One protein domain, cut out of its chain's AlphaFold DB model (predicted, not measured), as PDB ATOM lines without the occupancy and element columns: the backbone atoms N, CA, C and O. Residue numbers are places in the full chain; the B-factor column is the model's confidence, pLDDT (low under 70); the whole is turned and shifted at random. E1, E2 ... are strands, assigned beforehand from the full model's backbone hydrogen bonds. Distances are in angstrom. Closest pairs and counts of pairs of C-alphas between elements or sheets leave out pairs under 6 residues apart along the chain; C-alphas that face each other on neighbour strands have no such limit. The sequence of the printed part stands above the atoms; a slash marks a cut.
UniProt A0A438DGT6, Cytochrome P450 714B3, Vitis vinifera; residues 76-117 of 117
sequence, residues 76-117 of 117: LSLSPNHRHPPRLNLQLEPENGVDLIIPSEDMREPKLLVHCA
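What this domain is: This is residues 76 to 117 of the 117 residues of the protein "Cytochrome P450 714B3" of Vitis vinifera (UniProt A0A438DGT6). With little regular structure, this is a loose, elongated chain of two small strand hairpins placed end to end: E1 and E2 at one end, then E3 and E4, whose long loop, residues 102 to 113, reaches the other end. Of 42 printed residues, 13 lie in four strands, E1 to E4 in chain order, in two antiparallel two-stranded sheets; the class is all strand, with no named helix. The radius of gyration of the C-alphas is 12.4 A and the spans are 36 by 20 by 12 A.

Where its parts are: Find C-alpha 86 at (32.760, -21.931, -46.640), where E1, residues 86 to 88, begins, 6.6 A long. E2 is residues 92 to 94, 7.1 A; E3 residues 98 to 101, 10.0 A; E4 residues 114 to 116, 5.6 A, ending at C-alpha 116, (31.406, -8.103, -46.428).

How they stand to each other: Residues 77 to 78 pair antiparallel with 100 to 101 of E3. In the hairpin E1 and E2, at 139 degrees, look for N 87 and O 93, 2.8 A apart. In the hairpin E3 and E4, at 159 degrees, N 98 and O 116 are 3.0 A apart. E2 and E3 meet only through their link.

The domain as a whole: The two farthest C-alphas, Leu 90 and Glu 105, are 37.3 A apart. The printed part has no cut; the E3 to E4 link is long. Residue 104 and residues 106 to 117 have pLDDT under 70.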
ATOM      1  N   LEU A  76      26.440  -3.388 -34.124       83.44
ATOM      2  CA  LEU A  76      26.329  -4.415 -35.163       83.44
ATOM      3  C   LEU A  76      25.419  -5.548 -34.690       83.44
ATOM      4  O   LEU A  76      25.594  -6.074 -33.592       83.44
ATOM      5  N   SER A  77      24.490  -5.973 -35.542       83.94
ATOM      6  CA  SER A  77      23.663  -7.164 -35.323       83.94
ATOM      7  C   SER A  77      23.695  -8.076 -36.550       83.94
ATOM      8  O   SER A  77      23.867  -7.609 -37.670       83.94
ATOM      9  N   LEU A  78      23.597  -9.392 -36.357       82.81
ATOM     10  CA  LEU A  78      23.640 -10.360 -37.457       82.81
ATOM     11  C   LEU A  78      22.239 -10.561 -38.045       82.81
ATOM     12  O   LEU A  78      21.266 -10.662 -37.296       82.81
ATOM     13  N   SER A  79      22.134 -10.674 -39.371       83.25
ATOM     14  CA  SER A  79      20.867 -11.033 -40.012       83.25
ATOM     15  C   SER A  79      20.392 -12.437 -39.578       83.25
ATOM     16  O   SER A  79      21.179 -13.385 -39.629       83.25
ATOM     17  N   PRO A  80      19.110 -12.633 -39.209       81.12
ATOM     18  CA  PRO A  80      18.582 -13.936 -38.778       81.12
ATOM     19  C   PRO A  80      18.678 -15.044 -39.835       81.12
ATOM     20  O   PRO A  80      18.716 -16.223 -39.498       81.12
ATOM     21  N   ASN A  81      18.716 -14.673 -41.117       78.31
ATOM     22  CA  ASN A  81      18.780 -15.616 -42.239       78.31
ATOM     23  C   ASN A  81      20.212 -15.909 -42.697       78.31
ATOM     24  O   ASN A  81      20.412 -16.546 -43.733       78.31
ATOM     25  N   HIS A  82      21.208 -15.428 -41.955       76.75
ATOM     26  CA  HIS A  82      22.584 -15.496 -42.387       76.75
ATOM     27  C   HIS A  82      23.114 -16.940 -42.380       76.75
ATOM     28  O   HIS A  82      23.070 -17.643 -41.368       76.75
ATOM     29  N   ARG A  83      23.603 -17.399 -43.539       77.50
ATOM     30  CA  ARG A  83      24.209 -18.723 -43.721       77.50
ATOM     31  C   ARG A  83      25.686 -18.572 -44.046       77.50
ATOM     32  O   ARG A  83      26.063 -17.755 -44.874       77.50
ATOM     33  N   HIS A  84      26.490 -19.452 -43.458       79.19
ATOM     34  CA  HIS A  84      27.950 -19.426 -43.527       79.19
ATOM     35  C   HIS A  84      28.547 -20.622 -44.305       79.19
ATOM     36  O   HIS A  84      29.317 -21.390 -43.719       79.19
ATOM     37  N   PRO A  85      28.216 -20.859 -45.592       83.69
ATOM     38  CA  PRO A  85      28.917 -21.885 -46.356       83.69
ATOM     39  C   PRO A  85      30.364 -21.436 -46.623       83.69
ATOM     40  O   PRO A  85      30.574 -20.307 -47.068       83.69
ATOM     41  N   PRO A  86      31.383 -22.257 -46.310       83.38
ATOM     42  CA  PRO A  86      32.760 -21.931 -46.640       83.38
ATOM     43  C   PRO A  86      33.038 -22.178 -48.122       83.38
ATOM     44  O   PRO A  86      32.761 -23.256 -48.645       83.38
ATOM     45  N   ARG A  87      33.669 -21.206 -48.770       85.88
ATOM     46  CA  ARG A  87      34.246 -21.327 -50.103       85.88
ATOM     47  C   ARG A  87      35.763 -21.328 -49.984       85.88
ATOM     48  O   ARG A  87      36.346 -20.504 -49.283       85.88
ATOM     49  N   LEU A  88      36.402 -22.278 -50.660       83.81
ATOM     50  CA  LEU A  88      37.853 -22.326 -50.785       83.81
ATOM     51  C   LEU A  88      38.255 -21.667 -52.107       83.81
ATOM     52  O   LEU A  88      38.110 -22.278 -53.163       83.81
ATOM     53  N   ASN A  89      38.754 -20.434 -52.031       82.62
ATOM     54  CA  ASN A  89      39.478 -19.784 -53.124       82.62
ATOM     55  C   ASN A  89      40.988 -19.895 -52.829       82.62
ATOM     56  O   ASN A  89      41.510 -21.004 -52.712       82.62
ATOM     57  N   LEU A  90      41.696 -18.772 -52.649       81.81
ATOM     58  CA  LEU A  90      43.054 -18.782 -52.082       81.81
ATOM     59  C   LEU A  90      43.025 -18.978 -50.555       81.81
ATOM     60  O   LEU A  90      43.909 -19.616 -49.982       81.81
ATOM     61  N   GLN A  91      41.992 -18.439 -49.908       81.19
ATOM     62  CA  GLN A  91      41.713 -18.566 -48.479       81.19
ATOM     63  C   GLN A  91      40.317 -19.169 -48.289       81.19
ATOM     64  O   GLN A  91      39.539 -19.265 -49.242       81.19
ATOM     65  N   LEU A  92      40.019 -19.622 -47.068       82.81
ATOM     66  CA  LEU A  92      38.650 -19.974 -46.706       82.81
ATOM     67  C   LEU A  92      37.894 -18.694 -46.380       82.81
ATOM     68  O   LEU A  92      38.289 -17.965 -45.475       82.81
ATOM     69  N   GLU A  93      36.797 -18.466 -47.085       82.81
ATOM     70  CA  GLU A  93      35.931 -17.302 -46.918       82.81
ATOM     71  C   GLU A  93      34.458 -17.738 -46.908       82.81
ATOM     72  O   GLU A  93      34.134 -18.834 -47.379       82.81
ATOM     73  N   PRO A  94      33.547 -16.952 -46.321       84.88
ATOM     74  CA  PRO A  94      32.120 -17.202 -46.455       84.88
ATOM     75  C   PRO A  94      31.674 -16.943 -47.901       84.88
ATOM     76  O   PRO A  94      31.832 -15.847 -48.420       84.88
ATOM     77  N   GLU A  95      31.070 -17.939 -48.548       83.94
ATOM     78  CA  GLU A  95      30.649 -17.873 -49.958       83.94
ATOM     79  C   GLU A  95      29.698 -16.705 -50.256       83.94
ATOM     80  O   GLU A  95      29.773 -16.107 -51.324       83.94
ATOM     81  N   ASN A  96      28.822 -16.388 -49.299       83.19
ATOM     82  CA  ASN A  96      27.819 -15.329 -49.404       83.19
ATOM     83  C   ASN A  96      28.149 -14.146 -48.480       83.19
ATOM     84  O   ASN A  96      27.235 -13.495 -47.978       83.19
ATOM     85  N   GLY A  97      29.429 -13.912 -48.184       80.81
ATOM     86  CA  GLY A  97      29.853 -12.825 -47.303       80.81
ATOM     87  C   GLY A  97      29.267 -12.904 -45.887       80.81
ATOM     88  O   GLY A  97      28.901 -13.981 -45.411       80.81
ATOM     89  N   VAL A  98      29.193 -11.762 -45.196       82.75
ATOM     90  CA  VAL A  98      28.529 -11.614 -43.888       82.75
ATOM     91  C   VAL A  98      27.501 -10.489 -43.932       82.75
ATOM     92  O   VAL A  98      27.865  -9.348 -44.194       82.75
ATOM     93  N   ASP A  99      26.239 -10.803 -43.620       82.06
ATOM     94  CA  ASP A  99      25.150  -9.820 -43.607       82.06
ATOM     95  C   ASP A  99      24.970  -9.218 -42.210       82.06
ATOM     96  O   ASP A  99      24.438  -9.860 -41.293       82.06
ATOM     97  N   LEU A 100      25.399  -7.964 -42.057       82.62
ATOM     98  CA  LEU A 100      25.293  -7.202 -40.814       82.62
ATOM     99  C   LEU A 100      24.205  -6.123 -40.913       82.62
ATOM    100  O   LEU A 100      24.098  -5.407 -41.907       82.62
ATOM    101  N   ILE A 101      23.411  -6.001 -39.853       83.06
ATOM    102  CA  ILE A 101      22.385  -4.981 -39.649       83.06
ATOM    103  C   ILE A 101      22.953  -3.926 -38.694       83.06
ATOM    104  O   ILE A 101      23.341  -4.244 -37.565       83.06
ATOM    105  N   ILE A 102      22.964  -2.675 -39.150       82.69
ATOM    106  CA  ILE A 102      23.399  -1.496 -38.393       82.69
ATOM    107  C   ILE A 102      22.147  -0.673 -38.034       82.69
ATOM    108  O   ILE A 102      21.374  -0.352 -38.942       82.69
ATOM    109  N   PRO A 103      21.898  -0.347 -36.751       78.12
ATOM    110  CA  PRO A 103      20.802   0.530 -36.350       78.12
ATOM    111  C   PRO A 103      20.951   1.934 -36.943       78.12
ATOM    112  O   PRO A 103      22.051   2.469 -37.055       78.12
ATOM    113  N   SER A 104      19.826   2.565 -37.277       67.44
ATOM    114  CA  SER A 104      19.796   3.897 -37.898       67.44
ATOM    115  C   SER A 104      20.365   5.018 -37.026       67.44
ATOM    116  O   SER A 104      20.697   6.073 -37.552       67.44
ATOM    117  N   GLU A 105      20.466   4.806 -35.713       70.62
ATOM    118  CA  GLU A 105      20.997   5.783 -34.751       70.62
ATOM    119  C   GLU A 105      22.506   6.018 -34.931       70.62
ATOM    120  O   GLU A 105      22.978   7.138 -34.749       70.62
ATOM    121  N   ASP A 106      23.235   4.998 -35.391       66.75
ATOM    122  CA  ASP A 106      24.678   5.057 -35.663       66.75
ATOM    123  C   ASP A 106      24.985   5.420 -37.134       66.75
ATOM    124  O   ASP A 106      26.140   5.589 -37.538       66.75
ATOM    125  N   MET A 107      23.954   5.552 -37.978       58.06
ATOM    126  CA  MET A 107      24.093   5.802 -39.414       58.06
ATOM    127  C   MET A 107      24.245   7.294 -39.714       58.06
ATOM    128  O   MET A 107      23.274   8.049 -39.740       58.06
ATOM    129  N   ARG A 108      25.475   7.714 -40.031       60.34
ATOM    130  CA  ARG A 108      25.759   9.071 -40.533       60.34
ATOM    131  C   ARG A 108      25.301   9.284 -41.996       60.34
ATOM    132  O   ARG A 108      25.163  10.429 -42.404       60.34
ATOM    133  N   GLU A 109      24.982   8.212 -42.738       47.03
ATOM    134  CA  GLU A 109      24.268   8.212 -44.035       47.03
ATOM    135  C   GLU A 109      23.366   6.961 -44.191       47.03
ATOM    136  O   GLU A 109      23.683   5.904 -43.632       47.03
ATOM    137  N   PRO A 110      22.234   7.029 -44.930       45.50
ATOM    138  CA  PRO A 110      21.245   5.960 -44.948       45.50
ATOM    139  C   PRO A 110      21.563   4.848 -45.967       45.50
ATOM    140  O   PRO A 110      21.678   5.098 -47.161       45.50
ATOM    141  N   LYS A 111      21.543   3.598 -45.477       45.91
ATOM    142  CA  LYS A 111      21.613   2.290 -46.164       45.91
ATOM    143  C   LYS A 111      22.999   1.838 -46.633       45.91
ATOM    144  O   LYS A 111      23.310   1.886 -47.817       45.91
ATOM    145  N   LEU A 112      23.748   1.215 -45.723       47.28
ATOM    146  CA  LEU A 112      24.800   0.272 -46.099       47.28
ATOM    147  C   LEU A 112      24.416  -1.117 -45.580       47.28
ATOM    148  O   LEU A 112      24.620  -1.447 -44.416       47.28
ATOM    149  N   LEU A 113      23.813  -1.924 -46.451       47.84
ATOM    150  CA  LEU A 113      23.803  -3.373 -46.271       47.84
ATOM    151  C   LEU A 113      25.246  -3.785 -46.567       47.84
ATOM    152  O   LEU A 113      25.644  -3.870 -47.728       47.84
ATOM    153  N   VAL A 114      26.071  -3.856 -45.519       54.97
ATOM    154  CA  VAL A 114      27.492  -4.170 -45.670       54.97
ATOM    155  C   VAL A 114      27.575  -5.645 -46.008       54.97
ATOM    156  O   VAL A 114      27.616  -6.492 -45.123       54.97
ATOM    157  N   HIS A 115      27.559  -5.951 -47.299       49.97
ATOM    158  CA  HIS A 115      27.936  -7.263 -47.779       49.97
ATOM    159  C   HIS A 115      29.464  -7.344 -47.713       49.97
ATOM    160  O   HIS A 115      30.167  -6.917 -48.629       49.97
ATOM    161  N   CYS A 116      29.986  -7.796 -46.571       51.91
ATOM    162  CA  CYS A 116      31.406  -8.103 -46.428       51.91
ATOM    163  C   CYS A 116      31.676  -9.433 -47.139       51.91
ATOM    164  O   CYS A 116      31.498 -10.483 -46.521       51.91
ATOM    165  N   ALA A 117      32.024  -9.367 -48.428       43.38
ATOM    166  CA  ALA A 117      32.570 -10.484 -49.200       43.38
ATOM    167  C   ALA A 117      34.023 -10.769 -48.792       43.38
ATOM    168  O   ALA A 117      34.769  -9.785 -48.569       43.38
TER     169      ALA A 117